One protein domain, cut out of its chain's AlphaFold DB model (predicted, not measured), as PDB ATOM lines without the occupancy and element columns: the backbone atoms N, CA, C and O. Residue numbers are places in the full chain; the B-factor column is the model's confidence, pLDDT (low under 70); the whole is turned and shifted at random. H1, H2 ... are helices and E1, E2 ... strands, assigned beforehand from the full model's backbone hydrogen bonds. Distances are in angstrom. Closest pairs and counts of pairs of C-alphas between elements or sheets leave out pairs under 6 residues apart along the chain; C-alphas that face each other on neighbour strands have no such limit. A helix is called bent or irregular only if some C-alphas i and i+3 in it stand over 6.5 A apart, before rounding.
ATOM      1  N   TYR A  47     147.638 139.967 112.110       84.62
ATOM      2  CA  TYR A  47     148.493 138.885 111.605       84.62
ATOM      3  C   TYR A  47     148.081 137.485 112.101       84.62
ATOM      4  O   TYR A  47     148.018 136.531 111.325       84.62
ATOM      5  N   ASN A  48     147.754 137.352 113.393       88.88
ATOM      6  CA  ASN A  48     147.333 136.069 113.966       88.88
ATOM      7  C   ASN A  48     146.011 135.571 113.364       88.88
ATOM      8  O   ASN A  48     145.908 134.376 113.087       88.88
ATOM      9  N   SER A  49     145.034 136.455 113.144       91.62
ATOM     10  CA  SER A  49     143.757 136.105 112.510       91.62
ATOM     11  C   SER A  49     143.983 135.706 111.055       91.62
ATOM     12  O   SER A  49     143.611 134.603 110.671       91.62
ATOM     13  N   ILE A  50     144.682 136.540 110.275       91.19
ATOM     14  CA  ILE A  50     144.940 136.299 108.844       91.19
ATOM     15  C   ILE A  50     145.622 134.945 108.642       91.19
ATOM     16  O   ILE A  50     145.133 134.093 107.897       91.19
ATOM     17  N   ARG A  51     146.729 134.703 109.355       90.56
ATOM     18  CA  ARG A  51     147.495 133.460 109.221       90.56
ATOM     19  C   ARG A  51     146.688 132.239 109.650       90.56
ATOM     20  O   ARG A  51     146.765 131.198 109.002       90.56
ATOM     21  N   THR A  52     145.941 132.352 110.749       93.69
ATOM     22  CA  THR A  52     145.147 131.236 111.275       93.69
ATOM     23  C   THR A  52     144.008 130.887 110.325       93.69
ATOM     24  O   THR A  52     143.890 129.726 109.944       93.69
ATOM     25  N   LEU A  53     143.223 131.873 109.888       95.81
ATOM     26  CA  LEU A  53     142.104 131.672 108.967       95.81
ATOM     27  C   LEU A  53     142.575 131.063 107.641       95.81
ATOM     28  O   LEU A  53     142.045 130.036 107.218       95.81
ATOM     29  N   ALA A  54     143.627 131.624 107.036       93.75
ATOM     30  CA  ALA A  54     144.179 131.116 105.782       93.75
ATOM     31  C   ALA A  54     144.686 129.668 105.908       93.75
ATOM     32  O   ALA A  54     144.439 128.842 105.030       93.75
ATOM     33  N   ALA A  55     145.379 129.337 107.003       95.25
ATOM     34  CA  ALA A  55     145.855 127.976 107.244       95.25
ATOM     35  C   ALA A  55     144.692 126.996 107.460       95.25
ATOM     36  O   ALA A  55     144.673 125.927 106.853       95.25
ATOM     37  N   ARG A  56     143.701 127.363 108.284       96.56
ATOM     38  CA  ARG A  56     142.522 126.529 108.556       96.56
ATOM     39  C   ARG A  56     141.723 126.240 107.297       96.56
ATOM     40  O   ARG A  56     141.403 125.080 107.065       96.56
ATOM     41  N   LEU A  57     141.457 127.253 106.473       95.88
ATOM     42  CA  LEU A  57     140.761 127.074 105.197       95.88
ATOM     43  C   LEU A  57     141.514 126.105 104.284       95.88
ATOM     44  O   LEU A  57     140.907 125.176 103.763       95.88
ATOM     45  N   LYS A  58     142.842 126.241 104.160       96.31
ATOM     46  CA  LYS A  58     143.663 125.300 103.378       96.31
ATOM     47  C   LYS A  58     143.598 123.873 103.919       96.31
ATOM     48  O   LYS A  58     143.526 122.931 103.137       96.31
ATOM     49  N   TYR A  59     143.613 123.697 105.239       97.62
ATOM     50  CA  TYR A  59     143.494 122.373 105.850       97.62
ATOM     51  C   TYR A  59     142.118 121.760 105.606       97.62
ATOM     52  O   TYR A  59     142.034 120.597 105.228       97.62
ATOM     53  N   TYR A  60     141.044 122.534 105.770       97.81
ATOM     54  CA  TYR A  60     139.698 122.049 105.488       97.81
ATOM     55  C   TYR A  60     139.512 121.722 104.006       97.81
ATOM     56  O   TYR A  60     139.035 120.632 103.704       97.81
ATOM     57  N   GLN A  61     139.988 122.576 103.094       96.38
ATOM     58  CA  GLN A  61     140.008 122.295 101.655       96.38
ATOM     59  C   GLN A  61     140.732 120.977 101.351       96.38
ATOM     60  O   GLN A  61     140.227 120.163 100.588       96.38
ATOM     61  N   ALA A  62     141.889 120.728 101.972       97.69
ATOM     62  CA  ALA A  62     142.638 119.487 101.769       97.69
ATOM     63  C   ALA A  62     141.903 118.234 102.290       97.69
ATOM     64  O   ALA A  62     142.133 117.139 101.782       97.69
ATOM     65  N   LEU A  63     141.028 118.375 103.292       97.38
ATOM     66  CA  LEU A  63     140.261 117.266 103.872       97.38
ATOM     67  C   LEU A  63     138.952 116.972 103.123       97.38
ATOM     68  O   LEU A  63     138.545 115.811 103.009       97.38
ATOM     69  N   VAL A  64     138.260 118.018 102.665       96.88
ATOM     70  CA  VAL A  64     136.886 117.917 102.147       96.88
ATOM     71  C   VAL A  64     136.771 118.220 100.648       96.88
ATOM     72  O   VAL A  64     135.791 117.818 100.025       96.88
ATOM     73  N   GLY A  65     137.780 118.855 100.050       95.19
ATOM     74  CA  GLY A  65     137.814 119.191  98.629       95.19
ATOM     75  C   GLY A  65     136.730 120.191  98.231       95.19
ATOM     76  O   GLY A  65     136.446 121.142  98.954       95.19
ATOM     77  N   GLU A  66     136.103 119.952  97.079       93.69
ATOM     78  CA  GLU A  66     135.057 120.807  96.488       93.69
ATOM     79  C   GLU A  66     133.798 120.942  97.361       93.69
ATOM     80  O   GLU A  66     132.989 121.839  97.155       93.69
ATOM     81  N   ALA A  67     133.637 120.090  98.377       96.19
ATOM     82  CA  ALA A  67     132.539 120.176  99.334       96.19
ATOM     83  C   ALA A  67     132.785 121.199 100.467       96.19
ATOM     84  O   ALA A  67     131.966 121.301 101.382       96.19
ATOM     85  N   LEU A  68     133.882 121.972 100.432       95.88
ATOM     86  CA  LEU A  68     134.198 122.979 101.457       95.88
ATOM     87  C   LEU A  68     133.069 124.001 101.693       95.88
ATOM     88  O   LEU A  68     132.795 124.276 102.863       95.88
ATOM     89  N   PRO A  69     132.352 124.504 100.666       93.19
ATOM     90  CA  PRO A  69     131.222 125.422 100.861       93.19
ATOM     91  C   PRO A  69     130.027 124.818 101.621       93.19
ATOM     92  O   PRO A  69     129.102 125.538 101.999       93.19
ATOM     93  N   CYS A  70     130.014 123.499 101.828       94.75
ATOM     94  CA  CYS A  70     129.004 122.786 102.615       94.75
ATOM     95  C   CYS A  70     129.515 122.394 104.012       94.75
ATOM     96  O   CYS A  70     128.805 121.747 104.775       94.75
ATOM     97  N   LEU A  71     130.759 122.733 104.363       96.44
ATOM     98  CA  LEU A  71     131.325 122.369 105.655       96.44
ATOM     99  C   LEU A  71     130.747 123.272 106.760       96.44
ATOM    100  O   LEU A  71     130.923 124.491 106.692       96.44
ATOM    101  N   PRO A  72     130.103 122.716 107.809       95.00
ATOM    102  CA  PRO A  72     129.526 123.516 108.884       95.00
ATOM    103  C   PRO A  72     130.632 124.062 109.793       95.00
ATOM    104  O   PRO A  72     131.047 123.437 110.777       95.00
ATOM    105  N   LEU A  73     131.119 125.249 109.449       95.62
ATOM    106  CA  LEU A  73     132.163 125.962 110.172       95.62
ATOM    107  C   LEU A  73     131.576 127.048 111.083       95.62
ATOM    108  O   LEU A  73     130.421 127.454 110.955       95.62
ATOM    109  N   GLY A  74     132.392 127.503 112.030       94.62
ATOM    110  CA  GLY A  74     132.106 128.616 112.923       94.62
ATOM    111  C   GLY A  74     133.351 129.465 113.169       94.62
ATOM    112  O   GLY A  74     134.471 128.948 113.265       94.62
ATOM    113  N   LEU A  75     133.145 130.777 113.287       93.44
ATOM    114  CA  LEU A  75     134.181 131.726 113.687       93.44
ATOM    115  C   LEU A  75     134.290 131.737 115.211       93.44
ATOM    116  O   LEU A  75     133.307 131.966 115.915       93.44
ATOM    117  N   LYS A  76     135.495 131.496 115.733       93.25
ATOM    118  CA  LYS A  76     135.756 131.454 117.174       93.25
ATOM    119  C   LYS A  76     136.791 132.494 117.561       93.25
ATOM    120  O   LYS A  76     137.943 132.418 117.137       93.25
ATOM    121  N   LEU A  77     136.397 133.431 118.420       92.88
ATOM    122  CA  LEU A  77     137.320 134.390 119.014       92.88
ATOM    123  C   LEU A  77     138.185 133.684 120.069       92.88
ATOM    124  O   LEU A  77     137.670 133.053 120.994       92.88
ATOM    125  N   ARG A  78     139.507 133.773 119.931       90.88
ATOM    126  CA  ARG A  78     140.485 133.180 120.849       90.88
ATOM    127  C   ARG A  78     141.404 134.247 121.414       90.88
ATOM    128  O   ARG A  78     141.805 135.160 120.704       90.88
ATOM    129  N   ALA A  79     141.786 134.093 122.677       86.81
ATOM    130  CA  ALA A  79     142.813 134.915 123.297       86.81
ATOM    131  C   ALA A  79     144.177 134.219 123.197       86.81
ATOM    132  O   ALA A  79     144.312 133.035 123.510       86.81
ATOM    133  N   LYS A  80     145.202 134.966 122.795       75.75
ATOM    134  CA  LYS A  80     146.609 134.590 122.911       75.75
ATOM    135  C   LYS A  80     147.269 135.536 123.907       75.75
ATOM    136  O   LYS A  80     147.228 136.753 123.744       75.75
ATOM    137  N   SER A  81     147.894 134.975 124.937       60.84
ATOM    138  CA  SER A  81     148.819 135.728 125.782       60.84
ATOM    139  C   SER A  81     150.187 135.699 125.112       60.84
ATOM    140  O   SER A  81     150.731 134.624 124.860       60.84
ATOM    141  N   THR A  82     150.725 136.863 124.763       60.28
ATOM    142  CA  THR A  82     152.091 136.980 124.245       60.28
ATOM    143  C   THR A  82     152.937 137.752 125.239       60.28
ATOM    144  O   THR A  82     152.509 138.774 125.767       60.28
ATOM    145  N   THR A  83     154.168 137.310 125.469       55.69
ATOM    146  CA  THR A  83     155.146 138.018 126.309       55.69
ATOM    147  C   THR A  83     155.438 139.442 125.817       55.69
ATOM    148  O   THR A  83     155.793 140.297 126.620       55.69
ATOM    149  N   GLN A  84     155.215 139.721 124.529       55.69
ATOM    150  CA  GLN A  84     155.430 141.018 123.881       55.69
ATOM    151  C   GLN A  84     154.273 142.024 124.067       55.69
ATOM    152  O   GLN A  84     154.430 143.189 123.723       55.69
ATOM    153  N   SER A  85     153.122 141.616 124.625       54.34
ATOM    154  CA  SER A  85     151.945 142.490 124.807       54.34
ATOM    155  C   SER A  85     151.799 143.058 126.224       54.34
ATOM    156  O   SER A  85     150.700 143.437 126.622       54.34
ATOM    157  N   HIS A  86     152.872 143.082 127.026       56.69
ATOM    158  CA  HIS A  86     152.843 143.595 128.406       56.69
ATOM    159  C   HIS A  86     151.704 143.010 129.277       56.69
ATOM    160  O   HIS A  86     151.190 143.681 130.165       56.69
ATOM    161  N   ARG A  87     151.335 141.734 129.057       58.03
ATOM    162  CA  ARG A  87     150.231 141.015 129.736       58.03
ATOM    163  C   ARG A  87     148.805 141.459 129.363       58.03
ATOM    164  O   ARG A  87     147.864 140.995 130.004       58.03
ATOM    165  N   THR A  88     148.609 142.246 128.307       57.50
ATOM    166  CA  THR A  88     147.271 142.466 127.728       57.50
ATOM    167  C   THR A  88     146.930 141.332 126.758       57.50
ATOM    168  O   THR A  88     147.752 140.953 125.919       57.50
ATOM    169  N   ALA A  89     145.737 140.748 126.891       62.50
ATOM    170  CA  ALA A  89     145.283 139.649 126.041       62.50
ATOM    171  C   ALA A  89     145.089 140.125 124.592       62.50
ATOM    172  O   ALA A  89     144.379 141.099 124.348       62.50
ATOM    173  N   VAL A  90     145.706 139.428 123.633       76.25
ATOM    174  CA  VAL A  90     145.515 139.683 122.199       76.25
ATOM    175  C   VAL A  90     144.480 138.700 121.676       76.25
ATOM    176  O   VAL A  90     144.679 137.487 121.771       76.25
ATOM    177  N   TYR A  91     143.386 139.203 121.116       88.06
ATOM    178  CA  TYR A  91     142.348 138.363 120.529       88.06
ATOM    179  C   TYR A  91     142.597 138.141 119.035       88.06
ATOM    180  O   TYR A  91     143.065 139.031 118.330       88.06
ATOM    181  N   PHE A  92     142.300 136.937 118.552       91.81
ATOM    182  CA  PHE A  92     142.337 136.582 117.136       91.81
ATOM    183  C   PHE A  92     141.162 135.669 116.790       91.81
ATOM    184  O   PHE A  92     140.618 134.990 117.662       91.81
ATOM    185  N   VAL A  93     140.779 135.646 115.520       95.00
ATOM    186  CA  VAL A  93     139.693 134.790 115.031       95.00
ATOM    187  C   VAL A  93     140.278 133.497 114.461       95.00
ATOM    188  O   VAL A  93     141.226 133.524 113.678       95.00
ATOM    189  N   ASP A  94     139.731 132.364 114.893       94.81
ATOM    190  CA  ASP A  94     140.018 131.022 114.378       94.81
ATOM    191  C   ASP A  94     138.776 130.474 113.663       94.81
ATOM    192  O   ASP A  94     137.647 130.869 113.960       94.81
ATOM    193  N   LEU A  95     138.995 129.532 112.750       95.31
ATOM    194  CA  LEU A  95     137.943 128.820 112.035       95.31
ATOM    195  C   LEU A  95     137.905 127.380 112.537       95.31
ATOM    196  O   LEU A  95     138.915 126.673 112.502       95.31
ATOM    197  N   VAL A  96     136.747 126.957 113.035       96.06
ATOM    198  CA  VAL A  96     136.544 125.629 113.623       96.06
ATOM    199  C   VAL A  96     135.288 124.979 113.062       96.06
ATOM    200  O   VAL A  96     134.410 125.663 112.550       96.06
ATOM    201  N   VAL A  97     135.179 123.658 113.193       96.75
ATOM    202  CA  VAL A  97     133.902 122.960 112.995       96.75
ATOM    203  C   VAL A  97     132.897 123.455 114.037       96.75
ATOM    204  O   VAL A  97     133.279 123.758 115.172       96.75
ATOM    205  N   ARG A  98     131.626 123.561 113.638       93.50
ATOM    206  CA  ARG A  98     130.527 124.004 114.499       93.50
ATOM    207  C   ARG A  98     130.487 123.234 115.819       93.50
ATOM    208  O   ARG A  98     130.764 122.035 115.877       93.50
ATOM    209  N   GLU A  99     130.133 123.941 116.888       91.44
ATOM    210  CA  GLU A  99     130.049 123.348 118.220       91.44
ATOM    211  C   GLU A  99     129.048 122.185 118.244       91.44
ATOM    212  O   GLU A  99     127.995 122.235 117.611       91.44
ATOM    213  N   GLY A 100     129.406 121.112 118.952       92.38
ATOM    214  CA  GLY A 100     128.609 119.884 119.016       92.38
ATOM    215  C   GLY A 100     128.872 118.872 117.895       92.38
ATOM    216  O   GLY A 100     128.399 117.744 118.006       92.38
ATOM    217  N   LEU A 101     129.658 119.210 116.865       94.62
ATOM    218  CA  LEU A 101     130.052 118.271 115.810       94.62
ATOM    219  C   LEU A 101     131.497 117.793 115.976       94.62
ATOM    220  O   LEU A 101     132.407 118.561 116.295       94.62
ATOM    221  N   THR A 102     131.720 116.506 115.703       97.00
ATOM    222  CA  THR A 102     133.072 115.991 115.472       97.00
ATOM    223  C   THR A 102     133.531 116.371 114.068       97.00
ATOM    224  O   THR A 102     132.716 116.618 113.177       97.00
ATOM    225  N   LEU A 103     134.849 116.400 113.851       96.56
ATOM    226  CA  LEU A 103     135.405 116.666 112.523       96.56
ATOM    227  C   LEU A 103     134.889 115.653 111.492       96.56
ATOM    228  O   LEU A 103     134.443 116.058 110.425       96.56
ATOM    229  N   ASP A 104     134.889 114.363 111.830       97.44
ATOM    230  CA  ASP A 104     134.429 113.309 110.922       97.44
ATOM    231  C   ASP A 104     132.949 113.461 110.562       97.44
ATOM    232  O   ASP A 104     132.591 113.340 109.391       97.44
ATOM    233  N   ALA A 105     132.097 113.789 111.541       97.50
ATOM    234  CA  ALA A 105     130.681 114.039 111.293       97.50
ATOM    235  C   ALA A 105     130.487 115.240 110.357       97.50
ATOM    236  O   ALA A 105     129.757 115.140 109.377       97.50
ATOM    237  N   ALA A 106     131.199 116.345 110.595       97.69
ATOM    238  CA  ALA A 106     131.118 117.527 109.741       97.69
ATOM    239  C   ALA A 106     131.595 117.259 108.307       97.69
ATOM    240  O   ALA A 106     130.967 117.722 107.359       97.69
ATOM    241  N   LEU A 107     132.672 116.483 108.132       97.94
ATOM    242  CA  LEU A 107     133.158 116.084 106.808       97.94
ATOM    243  C   LEU A 107     132.142 115.202 106.069       97.94
ATOM    244  O   LEU A 107     131.977 115.347 104.859       97.94
ATOM    245  N   GLN A 108     131.464 114.294 106.775       97.56
ATOM    246  CA  GLN A 108     130.409 113.464 106.188       97.56
ATOM    247  C   GLN A 108     129.200 114.305 105.769       97.56
ATOM    248  O   GLN A 108     128.761 114.185 104.627       97.56
ATOM    249  N   THR A 109     128.716 115.190 106.645       96.62
ATOM    250  CA  THR A 109     127.617 116.117 106.339       96.62
ATOM    251  C   THR A 109     127.937 116.975 105.119       96.62
ATOM    252  O   THR A 109     127.142 117.022 104.186       96.62
ATOM    253  N   ALA A 110     129.134 117.566 105.063       97.38
ATOM    254  CA  ALA A 110     129.547 118.414 103.947       97.38
ATOM    255  C   ALA A 110     129.509 117.681 102.599       97.38
ATOM    256  O   ALA A 110     129.035 118.226 101.606       97.38
ATOM    257  N   ARG A 111     129.985 116.429 102.559       97.44
ATOM    258  CA  ARG A 111     129.971 115.611 101.335       97.44
ATOM    259  C   ARG A 111     128.548 115.273 100.898       97.44
ATOM    260  O   ARG A 111     128.233 115.412  99.723       97.44
ATOM    261  N   GLN A 112     127.689 114.887 101.841       97.62
ATOM    262  CA  GLN A 112     126.284 114.579 101.557       97.62
ATOM    263  C   GLN A 112     125.528 115.805 101.035       97.62
ATOM    264  O   GLN A 112     124.799 115.707 100.051       97.62
ATOM    265  N   GLU A 113     125.722 116.968 101.656       96.25
ATOM    266  CA  GLU A 113     125.116 118.219 101.198       96.25
ATOM    267  C   GLU A 113     125.626 118.633  99.816       96.25
ATOM    268  O   GLU A 113     124.832 119.038  98.968       96.25
ATOM    269  N   ALA A 114     126.928 118.494  99.556       96.38
ATOM    270  CA  ALA A 114     127.501 118.802  98.250       96.38
ATOM    271  C   ALA A 114     126.919 117.906  97.144       96.38
ATOM    272  O   ALA A 114     126.577 118.396  96.068       96.38
ATOM    273  N   GLU A 115     126.742 116.609  97.415       96.75
ATOM    274  CA  GLU A 115     126.082 115.678  96.491       96.75
ATOM    275  C   GLU A 115     124.622 116.068  96.227       96.75
ATOM    276  O   GLU A 115     124.188 116.077  95.075       96.75
ATOM    277  N   GLN A 116     123.877 116.452  97.267       96.94
ATOM    278  CA  GLN A 116     122.489 116.908  97.132       96.94
ATOM    279  C   GLN A 116     122.385 118.202  96.319       96.94
ATOM    280  O   GLN A 116     121.566 118.281  95.404       96.94
ATOM    281  N   ARG A 117     123.236 119.197  96.602       94.75
ATOM    282  CA  ARG A 117     123.295 120.453  95.837       94.75
ATOM    283  C   ARG A 117     123.601 120.177  94.369       94.75
ATOM    284  O   ARG A 117     122.886 120.662  93.495       94.75
ATOM    285  N   LYS A 118     124.597 119.331  94.096       95.25
ATOM    286  CA  LYS A 118     124.964 118.934  92.732       95.25
ATOM    287  C   LYS A 118     123.815 118.228  92.010       95.25
ATOM    288  O   LYS A 118     123.541 118.541  90.855       95.25
ATOM    289  N   ALA A 119     123.108 117.318  92.682       96.69
ATOM    290  CA  ALA A 119     121.929 116.656  92.124       96.69
ATOM    291  C   ALA A 119     120.772 117.636  91.845       96.69
ATOM    292  O   ALA A 119     120.012 117.434  90.901       96.69
ATOM    293  N   GLY A 120     120.668 118.711  92.631       95.56
ATOM    294  CA  GLY A 120     119.724 119.810  92.430       95.56
ATOM    295  C   GLY A 120     120.115 120.817  91.342       95.56
ATOM    296  O   GLY A 120     119.379 121.775  91.133       95.56
ATOM    297  N   GLY A 121     121.245 120.623  90.651       95.56
ATOM    298  CA  GLY A 121     121.719 121.527  89.597       95.56
ATOM    299  C   GLY A 121     122.517 122.733  90.098       95.56
ATOM    300  O   GLY A 121     122.700 123.687  89.348       95.56
ATOM    301  N   TRP A 122     122.992 122.710  91.347       93.56
ATOM    302  CA  TRP A 122     123.863 123.756  91.882       93.56
ATOM    303  C   TRP A 122     125.249 123.697  91.232       93.56
ATOM    304  O   TRP A 122     125.967 122.702  91.382       93.56
ATOM    305  N   ASP A 123     125.642 124.774  90.556       94.94
ATOM    306  CA  ASP A 123     126.977 124.921  89.980       94.94
ATOM    307  C   ASP A 123     127.876 125.735  90.919       94.94
ATOM    308  O   ASP A 123     127.919 126.966  90.884       94.94
ATOM    309  N   GLN A 124     128.577 125.025  91.806       93.50
ATOM    310  CA  GLN A 124     129.483 125.662  92.760       93.50
ATOM    311  C   GLN A 124     130.707 126.275  92.068       93.50
ATOM    312  O   GLN A 124     131.181 127.315  92.506       93.50
ATOM    313  N   ALA A 125     131.203 125.664  90.989       93.56
ATOM    314  CA  ALA A 125     132.391 126.153  90.297       93.56
ATOM    315  C   ALA A 125     132.107 127.485  89.588       93.56
ATOM    316  O   ALA A 125     132.903 128.415  89.703       93.56
ATOM    317  N   ALA A 126     130.947 127.604  88.933       94.88
ATOM    318  CA  ALA A 126     130.511 128.863  88.332       94.88
ATOM    319  C   ALA A 126     130.291 129.964  89.384       94.88
ATOM    320  O   ALA A 126     130.623 131.125  89.145       94.88
ATOM    321  N   LEU A 127     129.762 129.610  90.563       91.69
ATOM    322  CA  LEU A 127     129.618 130.555  91.672       91.69
ATOM    323  C   LEU A 127     130.981 131.031  92.196       91.69
ATOM    324  O   LEU A 127     131.160 132.225  92.429       91.69
ATOM    325  N   ASP A 128     131.940 130.117  92.355       91.06
ATOM    326  CA  ASP A 128     133.293 130.440  92.818       91.06
ATOM    327  C   ASP A 128     134.038 131.335  91.809       91.06
ATOM    328  O   ASP A 128     134.732 132.269  92.217       91.06
ATOM    329  N   GLU A 129     133.866 131.101  90.503       92.44
ATOM    330  CA  GLU A 129     134.414 131.949  89.434       92.44
ATOM    331  C   GLU A 129     133.812 133.361  89.476       92.44
ATOM    332  O   GLU A 129     134.548 134.345  89.554       92.44
ATOM    333  N   ALA A 130     132.481 133.469  89.545       90.88
ATOM    334  CA  ALA A 130     131.800 134.759  89.659       90.88
ATOM    335  C   ALA A 130     132.212 135.528  90.929       90.88
ATOM    336  O   ALA A 130     132.386 136.750  90.897       90.88
ATOM    337  N   ALA A 131     132.406 134.824  92.049       87.12
ATOM    338  CA  ALA A 131     132.884 135.418  93.293       87.12
ATOM    339  C   ALA A 131     134.343 135.895  93.186       87.12
ATOM    340  O   ALA A 131     134.676 136.961  93.707       87.12
ATOM    341  N   ALA A 132     135.214 135.140  92.509       85.94
ATOM    342  CA  ALA A 132     136.602 135.533  92.272       85.94
ATOM    343  C   ALA A 132     136.695 136.794  91.398       85.94
ATOM    344  O   ALA A 132     137.452 137.713  91.727       85.94
ATOM    345  N   ASP A 133     135.879 136.872  90.346       86.81
ATOM    346  CA  ASP A 133     135.777 138.052  89.487       86.81
ATOM    347  C   ASP A 133     135.250 139.265  90.263       86.81
ATOM    348  O   ASP A 133     135.836 140.349  90.203       86.81
ATOM    349  N   GLY A 134     134.198 139.084  91.070       81.31
ATOM    350  CA  GLY A 134     133.669 140.132  91.947       81.31
ATOM    351  C   GLY A 134     134.707 140.645  92.951       81.31
ATOM    352  O   GLY A 134     134.861 141.854  93.132       81.31
ATOM    353  N   LEU A 135     135.493 139.739  93.545       76.19
ATOM    354  CA  LEU A 135     136.573 140.088  94.470       76.19
ATOM    355  C   LEU A 135     137.669 140.922  93.783       76.19
ATOM    356  O   LEU A 135     138.190 141.864  94.388       76.19
ATOM    357  N   ALA A 136     138.016 140.586  92.535       74.06
ATOM    358  CA  ALA A 136     139.012 141.301  91.736       74.06
ATOM    359  C   ALA A 136     138.546 142.711  91.332       74.06
ATOM    360  O   ALA A 136     139.365 143.619  91.188       74.06
ATOM    361  N   LEU A 137     137.231 142.911  91.210       68.31
ATOM    362  CA  LEU A 137     136.589 144.195  90.921       68.31
ATOM    363  C   LEU A 137     136.377 145.071  92.169       68.31
ATOM    364  O   LEU A 137     135.634 146.045  92.082       68.31
ATOM    365  N   GLY A 138     137.036 144.751  93.294       58.28
ATOM    366  CA  GLY A 138     136.809 145.202  94.679       58.28
ATOM    367  C   GLY A 138     136.667 146.699  95.011       58.28
ATOM    368  O   GLY A 138     136.635 147.033  96.186       58.28
TER     369      GLY A 138
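This is residues 47 to 138 of the 201 residues of the protein "Putative hydrolase or metal-binding protein" of Thiomonas sp. X19 (UniProt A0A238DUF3). The kinked helix H1 packs with its first part along strand E2 of a two-stranded hairpin, E1 and E2, and H2 packs on its last part; residues 129 to 138, of which 129 to 136 belong to H3, stick out. The printed part has 92 residues, with named elements in the order H1, E1, E2, H2, H3, and is mixed, helices and strands. It is loose, with a radius of gyration of the C-alphas of 16.5 A, and flat, 54 by 37 by 17 A.

H1, residues 47 to 70, begins at C-alpha (148.493, 138.885, 111.605) and spans 26.8 A; it is irregular, C-alphas 63 and 66 being 9.7 A apart, with a kink of 118 degrees near residue 64. E1, residues 73 to 80, spans 21.1 A; E2, residues 90 to 97, 22.3 A. H2, residues 103 to 119, spans 24.4 A. H3, residues 124 to 136, spans 18.3 A, ending at C-alpha (139.012, 141.301, 91.736).

The closest C-alphas of H1 and E2, Ser 49 and Phe 92, are 4.9 A apart. E1 and E2 are antiparallel; N 74 and O 96, 2.8 A, are within hydrogen-bond range. H1 touches H2 with residues 63 to 70 alone, closest at C-alphas Cys 70 and Ala 110, 4.6 A. H2 and H3 are only just apart, at 8.1 A between closest C-alphas. Every O i to N i+4 pair is within range in H2 and H3, 15 of 20 in H1.

The farthest C-alphas, His 86 and Ala 119, are 54.8 A apart. The printed part has no cut and no long link. Residues 81 to 89 and 137 to 138 have pLDDT under 70.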